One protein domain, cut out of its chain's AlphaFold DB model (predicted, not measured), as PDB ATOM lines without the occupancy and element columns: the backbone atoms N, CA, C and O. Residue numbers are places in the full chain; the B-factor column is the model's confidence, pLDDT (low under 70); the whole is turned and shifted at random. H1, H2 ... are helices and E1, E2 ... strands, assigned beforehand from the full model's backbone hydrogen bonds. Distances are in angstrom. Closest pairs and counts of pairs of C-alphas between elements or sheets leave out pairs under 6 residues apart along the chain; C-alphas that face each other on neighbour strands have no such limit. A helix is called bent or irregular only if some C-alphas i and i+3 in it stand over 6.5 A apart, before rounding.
ATOM      1  N   ARG A   6     -43.225  -5.532  59.383       95.38
ATOM      2  CA  ARG A   6     -43.021  -4.266  58.660       95.38
ATOM      3  C   ARG A   6     -41.543  -3.944  58.483       95.38
ATOM      4  O   ARG A   6     -41.142  -3.507  57.411       95.38
ATOM      5  N   MET A   7     -40.734  -4.175  59.515       94.75
ATOM      6  CA  MET A   7     -39.300  -3.909  59.441       94.75
ATOM      7  C   MET A   7     -38.575  -4.901  58.546       94.75
ATOM      8  O   MET A   7     -37.678  -4.507  57.808       94.75
ATOM      9  N   HIS A   8     -39.017  -6.156  58.540       94.31
ATOM     10  CA  HIS A   8     -38.526  -7.146  57.594       94.31
ATOM     11  C   HIS A   8     -38.845  -6.739  56.146       94.31
ATOM     12  O   HIS A   8     -37.951  -6.730  55.305       94.31
ATOM     13  N   LEU A   9     -40.080  -6.311  55.860       93.44
ATOM     14  CA  LEU A   9     -40.442  -5.809  54.529       93.44
ATOM     15  C   LEU A   9     -39.600  -4.587  54.125       93.44
ATOM     16  O   LEU A   9     -39.069  -4.543  53.019       93.44
ATOM     17  N   LEU A  10     -39.427  -3.622  55.034       95.56
ATOM     18  CA  LEU A  10     -38.634  -2.417  54.774       95.56
ATOM     19  C   LEU A  10     -37.146  -2.721  54.564       95.56
ATOM     20  O   LEU A  10     -36.502  -2.049  53.763       95.56
ATOM     21  N   SER A  11     -36.611  -3.770  55.194       94.94
ATOM     22  CA  SER A  11     -35.235  -4.220  54.941       94.94
ATOM     23  C   SER A  11     -35.017  -4.770  53.525       94.94
ATOM     24  O   SER A  11     -33.879  -4.820  53.066       94.94
ATOM     25  N   GLY A  12     -36.086  -5.117  52.800       94.56
ATOM     26  CA  GLY A  12     -36.015  -5.487  51.385       94.56
ATOM     27  C   GLY A  12     -35.833  -4.294  50.439       94.56
ATOM     28  O   GLY A  12     -35.311  -4.467  49.342       94.56
ATOM     29  N   VAL A  13     -36.209  -3.076  50.849       95.75
ATOM     30  CA  VAL A  13     -36.146  -1.886  49.977       95.75
ATOM     31  C   VAL A  13     -34.715  -1.586  49.505       95.75
ATOM     32  O   VAL A  13     -34.527  -1.448  48.296       95.75
ATOM     33  N   PRO A  14     -33.682  -1.561  50.376       96.88
ATOM     34  CA  PRO A  14     -32.303  -1.370  49.932       96.88
ATOM     35  C   PRO A  14     -31.823  -2.436  48.944       96.88
ATOM     36  O   PRO A  14     -31.049  -2.118  48.048       96.88
ATOM     37  N   VAL A  15     -32.300  -3.681  49.064       96.38
ATOM     38  CA  VAL A  15     -31.940  -4.778  48.149       96.38
ATOM     39  C   VAL A  15     -32.475  -4.500  46.746       96.38
ATOM     40  O   VAL A  15     -31.740  -4.626  45.769       96.38
ATOM     41  N   VAL A  16     -33.733  -4.063  46.644       94.88
ATOM     42  CA  VAL A  16     -34.348  -3.688  45.362       94.88
ATOM     43  C   VAL A  16     -33.638  -2.476  44.757       94.88
ATOM     44  O   VAL A  16     -33.281  -2.502  43.583       94.88
ATOM     45  N   VAL A  17     -33.375  -1.439  45.560       96.44
ATOM     46  CA  VAL A  17     -32.673  -0.228  45.100       96.44
ATOM     47  C   VAL A  17     -31.264  -0.559  44.611       96.44
ATOM     48  O   VAL A  17     -30.864  -0.081  43.550       96.44
ATOM     49  N   ALA A  18     -30.525  -1.399  45.337       96.69
ATOM     50  CA  ALA A  18     -29.196  -1.842  44.936       96.69
ATOM     51  C   ALA A  18     -29.238  -2.672  43.645       96.69
ATOM     52  O   ALA A  18     -28.417  -2.451  42.761       96.69
ATOM     53  N   GLY A  19     -30.213  -3.576  43.502       94.56
ATOM     54  CA  GLY A  19     -30.384  -4.378  42.288       94.56
ATOM     55  C   GLY A  19     -30.707  -3.532  41.053       94.56
ATOM     56  O   GLY A  19     -30.082  -3.701  40.004       94.56
ATOM     57  N   ILE A  20     -31.629  -2.575  41.180       95.12
ATOM     58  CA  ILE A  20     -31.974  -1.642  40.096       95.12
ATOM     59  C   ILE A  20     -30.763  -0.765  39.766       95.12
ATOM     60  O   ILE A  20     -30.302  -0.752  38.633       95.12
ATOM     61  N   THR A  21     -30.169  -0.100  40.756       94.75
ATOM     62  CA  THR A  21     -29.040   0.813  40.509       94.75
ATOM     63  C   THR A  21     -27.825   0.074  39.941       94.75
ATOM     64  O   THR A  21     -27.183   0.569  39.020       94.75
ATOM     65  N   GLY A  22     -27.527  -1.128  40.438       95.81
ATOM     66  CA  GLY A  22     -26.416  -1.946  39.952       95.81
ATOM     67  C   GLY A  22     -26.631  -2.471  38.533       95.81
ATOM     68  O   GLY A  22     -25.713  -2.445  37.723       95.81
ATOM     69  N   SER A  23     -27.845  -2.908  38.190       95.44
ATOM     70  CA  SER A  23     -28.144  -3.296  36.804       95.44
ATOM     71  C   SER A  23     -28.141  -2.092  35.860       95.44
ATOM     72  O   SER A  23     -27.662  -2.213  34.736       95.44
ATOM     73  N   LEU A  24     -28.594  -0.921  36.321       95.88
ATOM     74  CA  LEU A  24     -28.579   0.318  35.544       95.88
ATOM     75  C   LEU A  24     -27.162   0.668  35.090       95.88
ATOM     76  O   LEU A  24     -26.949   0.921  33.906       95.88
ATOM     77  N   THR A  25     -26.186   0.662  36.002       93.94
ATOM     78  CA  THR A  25     -24.800   1.019  35.662       93.94
ATOM     79  C   THR A  25     -24.207   0.058  34.637       93.94
ATOM     80  O   THR A  25     -23.578   0.505  33.681       93.94
ATOM     81  N   VAL A  26     -24.466  -1.244  34.779       96.00
ATOM     82  CA  VAL A  26     -23.994  -2.268  33.835       96.00
ATOM     83  C   VAL A  26     -24.633  -2.096  32.457       96.00
ATOM     84  O   VAL A  26     -23.925  -2.104  31.452       96.00
ATOM     85  N   ILE A  27     -25.951  -1.889  32.395       96.88
ATOM     86  CA  ILE A  27     -26.659  -1.685  31.123       96.88
ATOM     87  C   ILE A  27     -26.175  -0.407  30.433       96.88
ATOM     88  O   ILE A  27     -26.003  -0.386  29.221       96.88
ATOM     89  N   THR A  28     -25.881   0.642  31.197       96.19
ATOM     90  CA  THR A  28     -25.370   1.897  30.633       96.19
ATOM     91  C   THR A  28     -24.008   1.709  29.958       96.19
ATOM     92  O   THR A  28     -23.757   2.264  28.890       96.19
ATOM     93  N   VAL A  29     -23.133   0.889  30.547       95.88
ATOM     94  CA  VAL A  29     -21.851   0.529  29.924       95.88
ATOM     95  C   VAL A  29     -22.076  -0.286  28.647       95.88
ATOM     96  O   VAL A  29     -21.425  -0.012  27.643       95.88
ATOM     97  N   ASN A  30     -23.022  -1.231  28.649       96.25
ATOM     98  CA  ASN A  30     -23.369  -2.006  27.453       96.25
ATOM     99  C   ASN A  30     -23.895  -1.113  26.314       96.25
ATOM    100  O   ASN A  30     -23.442  -1.241  25.177       96.25
ATOM    101  N   ALA A  31     -24.764  -0.151  26.630       95.62
ATOM    102  CA  ALA A  31     -25.268   0.817  25.661       95.62
ATOM    103  C   ALA A  31     -24.132   1.650  25.047       95.62
ATOM    104  O   ALA A  31     -24.066   1.816  23.828       95.62
ATOM    105  N   TRP A  32     -23.181   2.103  25.871       95.75
ATOM    106  CA  TRP A  32     -21.984   2.789  25.380       95.75
ATOM    107  C   TRP A  32     -21.108   1.896  24.492       95.75
ATOM    108  O   TRP A  32     -20.586   2.371  23.489       95.75
ATOM    109  N   MET A  33     -20.979   0.603  24.798       94.56
ATOM    110  CA  MET A  33     -20.250  -0.334  23.934       94.56
ATOM    111  C   MET A  33     -20.934  -0.528  22.572       94.56
ATOM    112  O   MET A  33     -20.241  -0.710  21.572       94.56
ATOM    113  N   ASN A  34     -22.270  -0.481  22.513       93.06
ATOM    114  CA  ASN A  34     -23.012  -0.552  21.251       93.06
ATOM    115  C   ASN A  34     -22.919   0.752  20.440       93.06
ATOM    116  O   ASN A  34     -22.838   0.695  19.213       93.06
ATOM    117  N   ASN A  35     -22.910   1.912  21.096       91.81
ATOM    118  CA  ASN A  35     -22.811   3.212  20.435       91.81
ATOM    119  C   ASN A  35     -21.780   4.113  21.140       91.81
ATOM    120  O   ASN A  35     -22.156   4.963  21.956       91.81
ATOM    121  N   PRO A  36     -20.474   3.920  20.883       92.62
ATOM    122  CA  PRO A  36     -19.422   4.615  21.612       92.62
ATOM    123  C   PRO A  36     -19.398   6.109  21.281       92.62
ATOM    124  O   PRO A  36     -19.381   6.521  20.124       92.62
ATOM    125  N   GLY A  37     -19.334   6.934  22.324       91.88
ATOM    126  CA  GLY A  37     -19.285   8.387  22.197       91.88
ATOM    127  C   GLY A  37     -18.798   9.072  23.469       91.88
ATOM    128  O   GLY A  37     -18.430   8.422  24.450       91.88
ATOM    129  N   GLY A  38     -18.788  10.406  23.450       91.00
ATOM    130  CA  GLY A  38     -18.359  11.215  24.593       91.00
ATOM    131  C   GLY A  38     -16.851  11.186  24.853       91.00
ATOM    132  O   GLY A  38     -16.436  11.426  25.980       91.00
ATOM    133  N   PHE A  39     -16.039  10.906  23.835       93.75
ATOM    134  CA  PHE A  39     -14.581  11.043  23.846       93.75
ATOM    135  C   PHE A  39     -14.102  11.514  22.467       93.75
ATOM    136  O   PHE A  39     -14.861  11.486  21.493       93.75
ATOM    137  N   ARG A  40     -12.847  11.947  22.380       92.81
ATOM    138  CA  ARG A  40     -12.163  12.306  21.136       92.81
ATOM    139  C   ARG A  40     -11.018  11.329  20.907       92.81
ATOM    140  O   ARG A  40     -10.415  10.862  21.862       92.81
ATOM    141  N   PHE A  41     -10.743  10.987  19.656       92.19
ATOM    142  CA  PHE A  41      -9.681  10.041  19.326       92.19
ATOM    143  C   PHE A  41      -8.467  10.798  18.783       92.19
ATOM    144  O   PHE A  41      -8.582  11.488  17.770       92.19
ATOM    145  N   GLU A  42      -7.321  10.686  19.453       93.56
ATOM    146  CA  GLU A  42      -6.051  11.296  19.039       93.56
ATOM    147  C   GLU A  42      -4.908  10.293  19.199       93.56
ATOM    148  O   GLU A  42      -4.718   9.718  20.264       93.56
ATOM    149  N   GLY A  43      -4.138  10.061  18.132       89.88
ATOM    150  CA  GLY A  43      -2.930   9.227  18.203       89.88
ATOM    151  C   GLY A  43      -3.157   7.749  18.552       89.88
ATOM    152  O   GLY A  43      -2.211   7.084  18.958       89.88
ATOM    153  N   GLY A  44      -4.376   7.222  18.397       89.69
ATOM    154  CA  GLY A  44      -4.716   5.857  18.819       89.69
ATOM    155  C   GLY A  44      -5.279   5.766  20.240       89.69
ATOM    156  O   GLY A  44      -5.672   4.679  20.660       89.69
ATOM    157  N   GLU A  45      -5.361   6.888  20.956       91.56
ATOM    158  CA  GLU A  45      -5.875   6.962  22.320       91.56
ATOM    159  C   GLU A  45      -7.172   7.778  22.394       91.56
ATOM    160  O   GLU A  45      -7.408   8.719  21.630       91.56
ATOM    161  N   ALA A  46      -8.034   7.404  23.340       90.12
ATOM    162  CA  ALA A  46      -9.232   8.161  23.667       90.12
ATOM    163  C   ALA A  46      -8.887   9.274  24.671       90.12
ATOM    164  O   ALA A  46      -8.512   9.001  25.810       90.12
ATOM    165  N   VAL A  47      -9.055  10.526  24.252       92.56
ATOM    166  CA  VAL A  47      -8.821  11.746  25.037       92.56
ATOM    167  C   VAL A  47     -10.133  12.509  25.268       92.56
ATOM    168  O   VAL A  47     -11.154  12.228  24.638       92.56
ATOM    169  N   ASP A  48     -10.135  13.469  26.197       91.81
ATOM    170  CA  ASP A  48     -11.289  14.335  26.512       91.81
ATOM    171  C   ASP A  48     -12.595  13.582  26.843       91.81
ATOM    172  O   ASP A  48     -13.693  13.973  26.432       91.81
ATOM    173  N   VAL A  49     -12.483  12.478  27.589       91.88
ATOM    174  CA  VAL A  49     -13.631  11.642  27.960       91.88
ATOM    175  C   VAL A  49     -14.600  12.423  28.854       91.88
ATOM    176  O   VAL A  49     -14.212  13.014  29.862       91.88
ATOM    177  N   LYS A  50     -15.889  12.370  28.514       93.81
ATOM    178  CA  LYS A  50     -17.017  12.925  29.271       93.81
ATOM    179  C   LYS A  50     -17.915  11.777  29.751       93.81
ATOM    180  O   LYS A  50     -18.908  11.464  29.090       93.81
ATOM    181  N   PRO A  51     -17.601  11.139  30.897       90.69
ATOM    182  CA  PRO A  51     -18.231   9.881  31.303       90.69
ATOM    183  C   PRO A  51     -19.746   9.980  31.473       90.69
ATOM    184  O   PRO A  51     -20.473   9.116  31.003       90.69
ATOM    185  N   TRP A  52     -20.244  11.056  32.087       91.44
ATOM    186  CA  TRP A  52     -21.681  11.215  32.330       91.44
ATOM    187  C   TRP A  52     -22.495  11.290  31.038       91.44
ATOM    188  O   TRP A  52     -23.512  10.613  30.927       91.44
ATOM    189  N   SER A  53     -22.034  12.061  30.046       90.94
ATOM    190  CA  SER A  53     -22.698  12.121  28.741       90.94
ATOM    191  C   SER A  53     -22.495  10.842  27.933       90.94
ATOM    192  O   SER A  53     -23.422  10.416  27.260       90.94
ATOM    193  N   ALA A  54     -21.312  10.223  28.012       91.75
ATOM    194  CA  ALA A  54     -21.008   8.981  27.302       91.75
ATOM    195  C   ALA A  54     -21.899   7.820  27.768       91.75
ATOM    196  O   ALA A  54     -22.338   7.012  26.955       91.75
ATOM    197  N   LEU A  55     -22.160   7.763  29.075       91.94
ATOM    198  CA  LEU A  55     -22.953   6.723  29.710       91.94
ATOM    199  C   LEU A  55     -24.451   7.065  29.649       91.94
ATOM    200  O   LEU A  55     -25.209   6.424  28.930       91.94
ATOM    201  N   PHE A  56     -24.893   8.098  30.363       91.88
ATOM    202  CA  PHE A  56     -26.324   8.368  30.568       91.88
ATOM    203  C   PHE A  56     -26.960   9.217  29.463       91.88
ATOM    204  O   PHE A  56     -28.183   9.285  29.371       91.88
ATOM    205  N   GLY A  57     -26.143   9.880  28.644       90.19
ATOM    206  CA  GLY A  57     -26.589  10.613  27.458       90.19
ATOM    207  C   GLY A  57     -26.578   9.770  26.182       90.19
ATOM    208  O   GLY A  57     -26.742  10.327  25.104       90.19
ATOM    209  N   ASN A  58     -26.338   8.460  26.287       92.62
ATOM    210  CA  ASN A  58     -26.272   7.567  25.140       92.62
ATOM    211  C   ASN A  58     -27.670   7.249  24.594       92.62
ATOM    212  O   ASN A  58     -28.540   6.810  25.346       92.62
ATOM    213  N   ASP A  59     -27.868   7.374  23.282       90.19
ATOM    214  CA  ASP A  59     -29.156   7.080  22.637       90.19
ATOM    215  C   ASP A  59     -29.594   5.613  22.811       90.19
ATOM    216  O   ASP A  59     -30.790   5.309  22.825       90.19
ATOM    217  N   PHE A  60     -28.643   4.691  23.009       92.75
ATOM    218  CA  PHE A  60     -28.942   3.270  23.194       92.75
ATOM    219  C   PHE A  60     -29.416   2.927  24.605       92.75
ATOM    220  O   PHE A  60     -30.074   1.908  24.818       92.75
ATOM    221  N   PHE A  61     -29.134   3.794  25.576       94.69
ATOM    222  CA  PHE A  61     -29.374   3.512  26.986       94.69
ATOM    223  C   PHE A  61     -30.838   3.168  27.277       94.69
ATOM    224  O   PHE A  61     -31.122   2.172  27.939       94.69
ATOM    225  N   TRP A  62     -31.780   3.970  26.775       95.00
ATOM    226  CA  TRP A  62     -33.181   3.849  27.178       95.00
ATOM    227  C   TRP A  62     -33.847   2.570  26.688       95.00
ATOM    228  O   TRP A  62     -34.558   1.922  27.460       95.00
ATOM    229  N   HIS A  63     -33.630   2.197  25.427       94.88
ATOM    230  CA  HIS A  63     -34.263   1.001  24.886       94.88
ATOM    231  C   HIS A  63     -33.656  -0.268  25.482       94.88
ATOM    232  O   HIS A  63     -34.405  -1.178  25.837       94.88
ATOM    233  N   GLU A  64     -32.338  -0.306  25.697       96.00
ATOM    234  CA  GLU A  64     -31.683  -1.424  26.377       96.00
ATOM    235  C   GLU A  64     -32.130  -1.549  27.841       96.00
ATOM    236  O   GLU A  64     -32.466  -2.646  28.289       96.00
ATOM    237  N   LEU A  65     -32.207  -0.436  28.582       96.69
ATOM    238  CA  LEU A  65     -32.625  -0.430  29.989       96.69
ATOM    239  C   LEU A  65     -34.042  -0.973  30.165       96.69
ATOM    240  O   LEU A  65     -34.264  -1.890  30.960       96.69
ATOM    241  N   VAL A  66     -35.001  -0.418  29.421       96.94
ATOM    242  CA  VAL A  66     -36.405  -0.829  29.530       96.94
ATOM    243  C   VAL A  66     -36.558  -2.287  29.097       96.94
ATOM    244  O   VAL A  66     -37.226  -3.055  29.792       96.94
ATOM    245  N   HIS A  67     -35.888  -2.697  28.015       97.38
ATOM    246  CA  HIS A  67     -35.921  -4.080  27.536       97.38
ATOM    247  C   HIS A  67     -35.384  -5.061  28.579       97.38
ATOM    248  O   HIS A  67     -36.017  -6.081  28.851       97.38
ATOM    249  N   MET A  68     -34.238  -4.754  29.188       97.56
ATOM    250  CA  MET A  68     -33.596  -5.635  30.160       97.56
ATOM    251  C   MET A  68     -34.376  -5.727  31.471       97.56
ATOM    252  O   MET A  68     -34.461  -6.805  32.058       97.56
ATOM    253  N   TYR A  69     -34.978  -4.631  31.934       96.88
ATOM    254  CA  TYR A  69     -35.777  -4.652  33.161       96.88
ATOM    255  C   TYR A  69     -37.061  -5.452  32.993       96.88
ATOM    256  O   TYR A  69     -37.366  -6.304  33.831       96.88
ATOM    257  N   VAL A  70     -37.793  -5.226  31.901       97.69
ATOM    258  CA  VAL A  70     -39.015  -5.986  31.616       97.69
ATOM    259  C   VAL A  70     -38.674  -7.468  31.396       97.69
ATOM    260  O   VAL A  70     -39.310  -8.327  32.014       97.69
ATOM    261  N   ALA A  71     -37.603  -7.781  30.656       97.69
ATOM    262  CA  ALA A  71     -37.106  -9.149  30.495       97.69
ATOM    263  C   ALA A  71     -36.750  -9.809  31.837       97.69
ATOM    264  O   ALA A  71     -37.119 -10.959  32.077       97.69
ATOM    265  N   GLY A  72     -36.078  -9.085  32.736       96.69
ATOM    266  CA  GLY A  72     -35.709  -9.588  34.059       96.69
ATOM    267  C   GLY A  72     -36.923  -9.983  34.904       96.69
ATOM    268  O   GLY A  72     -36.911 -11.042  35.540       96.69
ATOM    269  N   TYR A  73     -38.000  -9.190  34.866       95.56
ATOM    270  CA  TYR A  73     -39.257  -9.533  35.540       95.56
ATOM    271  C   TYR A  73     -39.947 -10.743  34.913       95.56
ATOM    272  O   TYR A  73     -40.468 -11.583  35.649       95.56
ATOM    273  N   ILE A  74     -39.917 -10.874  33.585       98.25
ATOM    274  CA  ILE A  74     -40.468 -12.039  32.880       98.25
ATOM    275  C   ILE A  74     -39.732 -13.308  33.292       98.25
ATOM    276  O   ILE A  74     -40.368 -14.269  33.727       98.25
ATOM    277  N   VAL A  75     -38.400 -13.304  33.198       98.00
ATOM    278  CA  VAL A  75     -37.562 -14.461  33.538       98.00
ATOM    279  C   VAL A  75     -37.762 -14.839  35.002       98.00
ATOM    280  O   VAL A  75     -38.072 -15.990  35.300       98.00
ATOM    281  N   THR A  76     -37.666 -13.875  35.920       97.00
ATOM    282  CA  THR A  76     -37.865 -14.127  37.355       97.00
ATOM    283  C   THR A  76     -39.273 -14.650  37.643       97.00
ATOM    284  O   THR A  76     -39.429 -15.630  38.372       97.00
ATOM    285  N   GLY A  77     -40.300 -14.036  37.051       97.75
ATOM    286  CA  GLY A  77     -41.693 -14.434  37.233       97.75
ATOM    287  C   GLY A  77     -41.956 -15.858  36.745       97.75
ATOM    288  O   GLY A  77     -42.507 -16.664  37.496       97.75
ATOM    289  N   PHE A  78     -41.492 -16.213  35.543       98.44
ATOM    290  CA  PHE A  78     -41.628 -17.577  35.024       98.44
ATOM    291  C   PHE A  78     -40.783 -18.597  35.791       98.44
ATOM    292  O   PHE A  78     -41.271 -19.699  36.028       98.44
ATOM    293  N   LEU A  79     -39.569 -18.255  36.234       98.31
ATOM    294  CA  LEU A  79     -38.741 -19.153  37.051       98.31
ATOM    295  C   LEU A  79     -39.412 -19.474  38.391       98.31
ATOM    296  O   LEU A  79     -39.512 -20.641  38.775       98.31
ATOM    297  N   VAL A  80     -39.922 -18.457  39.089       97.81
ATOM    298  CA  VAL A  80     -40.640 -18.652  40.355       97.81
ATOM    299  C   VAL A  80     -41.933 -19.435  40.119       97.81
ATOM    300  O   VAL A  80     -42.206 -20.401  40.836       97.81
ATOM    301  N   ALA A  81     -42.703 -19.077  39.086       97.69
ATOM    302  CA  ALA A  81     -43.911 -19.802  38.708       97.69
ATOM    303  C   ALA A  81     -43.615 -21.277  38.391       97.69
ATOM    304  O   ALA A  81     -44.329 -22.153  38.869       97.69
ATOM    305  N   ALA A  82     -42.536 -21.579  37.667       97.75
ATOM    306  CA  ALA A  82     -42.141 -22.945  37.335       97.75
ATOM    307  C   ALA A  82     -41.878 -23.797  38.587       97.75
ATOM    308  O   ALA A  82     -42.349 -24.933  38.663       97.75
ATOM    309  N   VAL A  83     -41.203 -23.246  39.603       97.31
ATOM    310  CA  VAL A  83     -40.956 -23.953  40.874       97.31
ATOM    311  C   VAL A  83     -42.268 -24.283  41.594       97.31
ATOM    312  O   VAL A  83     -42.464 -25.418  42.040       97.31
ATOM    313  N   TYR A  84     -43.197 -23.327  41.688       97.00
ATOM    314  CA  TYR A  84     -44.489 -23.563  42.344       97.00
ATOM    315  C   TYR A  84     -45.419 -24.462  41.522       97.00
ATOM    316  O   TYR A  84     -46.120 -25.295  42.098       97.00
ATOM    317  N   ALA A  85     -45.391 -24.364  40.193       96.25
ATOM    318  CA  ALA A  85     -46.121 -25.256  39.296       96.25
ATOM    319  C   ALA A  85     -45.618 -26.701  39.422       96.25
ATOM    320  O   ALA A  85     -46.422 -27.624  39.551       96.25
ATOM    321  N   TRP A  86     -44.299 -26.903  39.494       96.94
ATOM    322  CA  TRP A  86     -43.716 -28.216  39.770       96.94
ATOM    323  C   TRP A  86     -44.164 -28.763  41.130       96.94
ATOM    324  O   TRP A  86     -44.556 -29.927  41.245       96.94
ATOM    325  N   GLY A  87     -44.156 -27.922  42.170       95.38
ATOM    326  CA  GLY A  87     -44.685 -28.281  43.486       95.38
ATOM    327  C   GLY A  87     -46.151 -28.717  43.425       95.38
ATOM    328  O   GLY A  87     -46.509 -29.750  43.998       95.38
ATOM    329  N   TRP A  88     -46.973 -27.986  42.669       94.50
ATOM    330  CA  TRP A  88     -48.374 -28.333  42.431       94.50
ATOM    331  C   TRP A  88     -48.493 -29.705  41.752       94.50
ATOM    332  O   TRP A  88     -49.232 -30.557  42.246       94.50
ATOM    333  N   MET A  89     -47.711 -29.983  40.704       95.00
ATOM    334  CA  MET A  89     -47.685 -31.300  40.042       95.00
ATOM    335  C   MET A  89     -47.286 -32.444  40.987       95.00
ATOM    336  O   MET A  89     -47.690 -33.587  40.783       95.00
ATOM    337  N   LYS A  90     -46.524 -32.152  42.047       96.06
ATOM    338  CA  LYS A  90     -46.173 -33.103  43.117       96.06
ATOM    339  C   LYS A  90     -47.206 -33.170  44.252       96.06
ATOM    340  O   LYS A  90     -46.923 -33.747  45.297       96.06
ATOM    341  N   GLY A  91     -48.395 -32.597  44.066       93.88
ATOM    342  CA  GLY A  91     -49.503 -32.645  45.024       93.88
ATOM    343  C   GLY A  91     -49.495 -31.535  46.082       93.88
ATOM    344  O   GLY A  91     -50.387 -31.502  46.930       93.88
ATOM    345  N   ARG A  92     -48.547 -30.587  46.039       92.62
ATOM    346  CA  ARG A  92     -48.521 -29.432  46.956       92.62
ATOM    347  C   ARG A  92     -49.453 -28.336  46.450       92.62
ATOM    348  O   ARG A  92     -49.042 -27.449  45.712       92.62
ATOM    349  N   THR A  93     -50.727 -28.424  46.822       91.31
ATOM    350  CA  THR A  93     -51.793 -27.559  46.274       91.31
ATOM    351  C   THR A  93     -52.403 -26.602  47.300       91.31
ATOM    352  O   THR A  93     -53.534 -26.137  47.125       91.31
ATOM    353  N   GLY A  94     -51.662 -26.310  48.372       95.12
ATOM    354  CA  GLY A  94     -52.099 -25.431  49.447       95.12
ATOM    355  C   GLY A  94     -52.338 -23.991  48.991       95.12
ATOM    356  O   GLY A  94     -52.000 -23.572  47.879       95.12
ATOM    357  N   ARG A  95     -52.962 -23.201  49.872       95.12
ATOM    358  CA  ARG A  95     -53.270 -21.789  49.590       95.12
ATOM    359  C   ARG A  95     -52.005 -20.982  49.291       95.12
ATOM    360  O   ARG A  95     -52.044 -20.102  48.432       95.12
ATOM    361  N   TYR A  96     -50.912 -21.276  49.990       94.69
ATOM    362  CA  TYR A  96     -49.641 -20.584  49.814       94.69
ATOM    363  C   TYR A  96     -49.064 -20.827  48.415       94.69
ATOM    364  O   TYR A  96     -48.814 -19.867  47.691       94.69
ATOM    365  N   GLU A  97     -48.952 -22.087  47.995       94.75
ATOM    366  CA  GLU A  97     -48.392 -22.473  46.696       94.75
ATOM    367  C   GLU A  97     -49.215 -21.905  45.538       94.75
ATOM    368  O   GLU A  97     -48.654 -21.360  44.589       94.75
ATOM    369  N   ARG A  98     -50.550 -21.958  45.644       93.94
ATOM    370  CA  ARG A  98     -51.450 -21.365  44.641       93.94
ATOM    371  C   ARG A  98     -51.273 -19.854  44.536       93.94
ATOM    372  O   ARG A  98     -51.241 -19.324  43.431       93.94
ATOM    373  N   THR A  99     -51.161 -19.164  45.671       96.56
ATOM    374  CA  THR A  99     -50.993 -17.702  45.689       96.56
ATOM    375  C   THR A  99     -49.636 -17.312  45.111       96.56
ATOM    376  O   THR A  99     -49.563 -16.411  44.281       96.56
ATOM    377  N   ALA A 100     -48.572 -18.013  45.505       95.56
ATOM    378  CA  ALA A 100     -47.225 -17.749  45.021       95.56
ATOM    379  C   ALA A 100     -47.099 -18.003  43.510       95.56
ATOM    380  O   ALA A 100     -46.533 -17.170  42.801       95.56
ATOM    381  N   LEU A 101     -47.700 -19.090  43.006       97.25
ATOM    382  CA  LEU A 101     -47.789 -19.342  41.569       97.25
ATOM    383  C   LEU A 101     -48.555 -18.231  40.847       97.25
ATOM    384  O   LEU A 101     -48.056 -17.696  39.862       97.25
ATOM    385  N   LEU A 102     -49.754 -17.882  41.329       97.25
ATOM    386  CA  LEU A 102     -50.615 -16.892  40.683       97.25
ATOM    387  C   LEU A 102     -49.910 -15.536  40.568       97.25
ATOM    388  O   LEU A 102     -49.914 -14.945  39.493       97.25
ATOM    389  N   VAL A 103     -49.295 -15.053  41.650       97.69
ATOM    390  CA  VAL A 103     -48.615 -13.749  41.669       97.69
ATOM    391  C   VAL A 103     -47.439 -13.733  40.692       97.69
ATOM    392  O   VAL A 103     -47.346 -12.820  39.871       97.69
ATOM    393  N   ALA A 104     -46.575 -14.752  40.739       97.31
ATOM    394  CA  ALA A 104     -45.399 -14.826  39.874       97.31
ATOM    395  C   ALA A 104     -45.777 -14.961  38.391       97.31
ATOM    396  O   ALA A 104     -45.249 -14.239  37.544       97.31
ATOM    397  N   LEU A 105     -46.737 -15.840  38.086       97.62
ATOM    398  CA  LEU A 105     -47.201 -16.069  36.722       97.62
ATOM    399  C   LEU A 105     -47.920 -14.840  36.160       97.62
ATOM    400  O   LEU A 105     -47.670 -14.460  35.023       97.62
ATOM    401  N   THR A 106     -48.762 -14.174  36.958       98.00
ATOM    402  CA  THR A 106     -49.465 -12.955  36.524       98.00
ATOM    403  C   THR A 106     -48.475 -11.846  36.184       98.00
ATOM    404  O   THR A 106     -48.613 -11.215  35.138       98.00
ATOM    405  N   ALA A 107     -47.452 -11.633  37.019       96.94
ATOM    406  CA  ALA A 107     -46.417 -10.640  36.744       96.94
ATOM    407  C   ALA A 107     -45.701 -10.917  35.408       96.94
ATOM    408  O   ALA A 107     -45.565 -10.009  34.588       96.94
ATOM    409  N   ALA A 108     -45.320 -12.173  35.153       97.50
ATOM    410  CA  ALA A 108     -44.688 -12.567  33.895       97.50
ATOM    411  C   ALA A 108     -45.628 -12.408  32.686       97.50
ATOM    412  O   ALA A 108     -45.234 -11.846  31.664       97.50
ATOM    413  N   CYS A 109     -46.883 -12.849  32.806       97.62
ATOM    414  CA  CYS A 109     -47.877 -12.763  31.736       97.62
ATOM    415  C   CYS A 109     -48.241 -11.320  31.371       97.62
ATOM    416  O   CYS A 109     -48.500 -11.052  30.204       97.62
ATOM    417  N   VAL A 110     -48.253 -10.393  32.332       97.25
ATOM    418  CA  VAL A 110     -48.490  -8.964  32.061       97.25
ATOM    419  C   VAL A 110     -47.252  -8.301  31.459       97.25
ATOM    420  O   VAL A 110     -47.378  -7.467  30.565       97.25
ATOM    421  N   ALA A 111     -46.054  -8.679  31.908       97.44
ATOM    422  CA  ALA A 111     -44.812  -8.132  31.374       97.44
ATOM    423  C   ALA A 111     -44.522  -8.611  29.938       97.44
ATOM    424  O   ALA A 111     -43.959  -7.856  29.152       97.44
ATOM    425  N   ALA A 112     -44.937  -9.824  29.557       97.44
ATOM    426  CA  ALA A 112     -44.645 -10.393  28.237       97.44
ATOM    427  C   ALA A 112     -45.175  -9.558  27.044       97.44
ATOM    428  O   ALA A 112     -44.390  -9.278  26.138       97.44
ATOM    429  N   PRO A 113     -46.434  -9.074  27.017       97.62
ATOM    430  CA  PRO A 113     -46.890  -8.151  25.975       97.62
ATOM    431  C   PRO A 113     -46.104  -6.836  25.940       97.62
ATOM    432  O   PRO A 113     -45.806  -6.328  24.862       97.62
ATOM    433  N   VAL A 114     -45.728  -6.301  27.107       97.44
ATOM    434  CA  VAL A 114     -44.896  -5.090  27.194       97.44
ATOM    435  C   VAL A 114     -43.527  -5.348  26.563       97.44
ATOM    436  O   VAL A 114     -43.048  -4.527  25.786       97.44
ATOM    437  N   GLN A 115     -42.935  -6.517  26.819       98.00
ATOM    438  CA  GLN A 115     -41.658  -6.923  26.233       98.00
ATOM    439  C   GLN A 115     -41.702  -7.007  24.711       98.00
ATOM    440  O   GLN A 115     -40.716  -6.650  24.076       98.00
ATOM    441  N   LEU A 116     -42.817  -7.441  24.117       96.75
ATOM    442  CA  LEU A 116     -42.956  -7.469  22.657       96.75
ATOM    443  C   LEU A 116     -42.869  -6.058  22.064       96.75
ATOM    444  O   LEU A 116     -42.135  -5.839  21.104       96.75
ATOM    445  N   ILE A 117     -43.562  -5.093  22.672       97.62
ATOM    446  CA  ILE A 117     -43.554  -3.691  22.226       97.62
ATOM    447  C   ILE A 117     -42.161  -3.077  22.409       97.62
ATOM    448  O   ILE A 117     -41.631  -2.432  21.507       97.62
ATOM    449  N   VAL A 118     -41.546  -3.298  23.570       97.12
ATOM    450  CA  VAL A 118     -40.203  -2.788  23.877       97.12
ATOM    451  C   VAL A 118     -39.139  -3.456  22.998       97.12
ATOM    452  O   VAL A 118     -38.176  -2.810  22.596       97.12
ATOM    453  N   GLY A 119     -39.310  -4.736  22.671       95.81
ATOM    454  CA  GLY A 119     -38.461  -5.477  21.743       95.81
ATOM    455  C   GLY A 119     -38.528  -4.928  20.321       95.81
ATOM    456  O   GLY A 119     -37.477  -4.694  19.731       95.81
ATOM    457  N   ASP A 120     -39.727  -4.649  19.801       96.06
ATOM    458  CA  ASP A 120     -39.897  -3.989  18.495       96.06
ATOM    459  C   ASP A 120     -39.243  -2.598  18.484       96.06
ATOM    460  O   ASP A 120     -38.524  -2.255  17.545       96.06
ATOM    461  N   TRP A 121     -39.404  -1.820  19.559       96.38
ATOM    462  CA  TRP A 121     -38.723  -0.532  19.689       96.38
ATOM    463  C   TRP A 121     -37.194  -0.672  19.653       96.38
ATOM    464  O   TRP A 121     -36.541   0.019  18.867       96.38
ATOM    465  N   ALA A 122     -36.626  -1.594  20.436       94.81
ATOM    466  CA  ALA A 122     -35.189  -1.863  20.443       94.81
ATOM    467  C   ALA A 122     -34.686  -2.338  19.066       94.81
ATOM    468  O   ALA A 122     -33.677  -1.839  18.570       94.81
ATOM    469  N   ALA A 123     -35.412  -3.244  18.406       93.06
ATOM    470  CA  ALA A 123     -35.059  -3.751  17.082       93.06
ATOM    471  C   ALA A 123     -35.022  -2.636  16.026       93.06
ATOM    472  O   ALA A 123     -34.090  -2.577  15.224       93.06
ATOM    473  N   ARG A 124     -35.986  -1.707  16.055       93.81
ATOM    474  CA  ARG A 124     -36.004  -0.541  15.154       93.81
ATOM    475  C   ARG A 124     -34.824   0.394  15.379       93.81
ATOM    476  O   ARG A 124     -34.342   0.982  14.414       93.81
ATOM    477  N   GLU A 125     -34.385   0.559  16.622       94.06
ATOM    478  CA  GLU A 125     -33.229   1.402  16.926       94.06
ATOM    479  C   GLU A 125     -31.935   0.762  16.412       94.06
ATOM    480  O   GLU A 125     -31.153   1.412  15.717       94.06
ATOM    481  N   VAL A 126     -31.773  -0.550  16.616       92.00
ATOM    482  CA  VAL A 126     -30.665  -1.323  16.032       92.00
ATOM    483  C   VAL A 126     -30.713  -1.284  14.501       92.00
ATOM    484  O   VAL A 126     -29.677  -1.094  13.876       92.00
ATOM    485  N   ALA A 127     -31.884  -1.392  13.874       91.75
ATOM    486  CA  ALA A 127     -32.000  -1.336  12.417       91.75
ATOM    487  C   ALA A 127     -31.542   0.012  11.828       91.75
ATOM    488  O   ALA A 127     -30.975   0.042  10.738       91.75
ATOM    489  N   LYS A 128     -31.762   1.124  12.544       91.25
ATOM    490  CA  LYS A 128     -31.316   2.464  12.121       91.25
ATOM    491  C   LYS A 128     -29.827   2.680  12.368       91.25
ATOM    492  O   LYS A 128     -29.125   3.168  11.487       91.25
ATOM    493  N   SER A 129     -29.370   2.342  13.568       91.25
ATOM    494  CA  SER A 129     -28.052   2.737  14.068       91.25
ATOM    495  C   SER A 129     -26.980   1.665  13.829       91.25
ATOM    496  O   SER A 129     -25.795   1.973  13.744       91.25
ATOM    497  N   GLN A 130     -27.380   0.399  13.676       91.00
ATOM    498  CA  GLN A 130     -26.515  -0.765  13.445       91.00
ATOM    499  C   GLN A 130     -27.129  -1.726  12.394       91.00
ATOM    500  O   GLN A 130     -27.377  -2.901  12.690       91.00
ATOM    501  N   PRO A 131     -27.355  -1.281  11.140       90.06
ATOM    502  CA  PRO A 131     -28.078  -2.059  10.129       90.06
ATOM    503  C   PRO A 131     -27.413  -3.398   9.798       90.06
ATOM    504  O   PRO A 131     -28.113  -4.366   9.540       90.06
TER     505      PRO A 131
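Overview. This is residues 6 to 131 of the 161 residues of the protein "Cytochrome ubiquinol oxidase subunit I" of Thermoleophilaceae bacterium (UniProt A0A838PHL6). A long helical hairpin of H4 and H5 makes most of the body, and H2 meets the beginning of H4 near its own end as a V, with H3 packed on H2 at that corner and a small two-strand hairpin, E1 and E2, at the far end of the longest axis. The other end of H2, together with H1, sticks out with residues 6 to 19, while H5, kinked near residue 114, runs back along H4. The printed part has 126 residues with five named helices and two named strands, in the order H1, H2, E1, E2, H3, H4, H5; the sheet has the order E1, E2 and is antiparallel. The class is mostly helix. The whole is loose, with a radius of gyration of the C-alphas of 19.9 A and a flat outline of 68 by 39 by 20 A.

Arrangement. The sheet consists of E1, residues 40 to 42, and E2, residues 45 to 47, which form a hairpin. These strands are antiparallel, with 134 degrees between their directions, and C-alphas 41 and 46, which face each other, are 4.8 A apart. Within hydrogen-bond range are N 40 and O 47 at 2.8 A, and N 42 and O 45 at 2.9 A. H3, residues 51 to 56, is apart from E1. H2, residues 13 to 34, touches H3 with residues 28 to 32 alone; the closest C-alphas are those of Thr 28 and Leu 55, 5.5 A apart. Their lines are about perpendicular at 71 degrees, only just past a steep tilt. H2 also touches H4, residues 61 to 89, at a steep tilt of 52 degrees, opposite ways. H2 touches H4 with residues 24 to 32 alone, and H4 touches H2 with residues 61 to 65 alone; their closest C-alphas are those of Ala 31 and Phe 61, 5.1 A apart. H3 and H4 are close but not clearly touching, with the C-alphas of Leu 55 and Phe 61 the closest at 7.7 A. H4 and H5, residues 95 to 129, form a helical hairpin: they touch at a shallow tilt of 29 degrees, opposite ways. Their closest C-alphas are those of Ile 74 and Ala 108, 4.4 A apart. The helix packing is mostly crossed, but only just: of 3 pairs that touch and have a tilt, 1 is at a shallow tilt. H2 and H5 are apart. H1, residues 6 to 11, touches no helix, and H1 and H2 meet only through their link. Every O i to N i+4 pair is within hydrogen-bond range in H1, H2, H3 and H4; in H5 it is 29 of 31.

Along the chain. E1 spans 6.5 A and E2 spans 6.2 A from first to last C-alpha. H5 is the longest helix, with 35 residues and 50.0 A, and ends with C-alpha 129 at (-28.052, 2.737, 14.068). It has a kink of 36 degrees near residue 114. It is neither bent nor irregular, but only just: C-alphas 110 and 113 are 6.3 A apart. H4 measures 41.4 A and begins with C-alpha 61 at (-29.374, 3.512, 26.986). H2 measures 31.6 A, H1 8.6 A and H3 8.3 A. H1 begins with C-alpha 6 at (-43.021, -4.266, 58.660).

Size, cuts and confidence. The two C-alphas farthest apart are those of Gly 43 and Gly 91, at 68.1 A. Residues 6 to 19 stand free, and the body without them spans 68 by 26 by 18 A. The printed part has no cut, and each of its six links is tight. The mean pLDDT of the printed part is 94.9, and no printed residue is under 70.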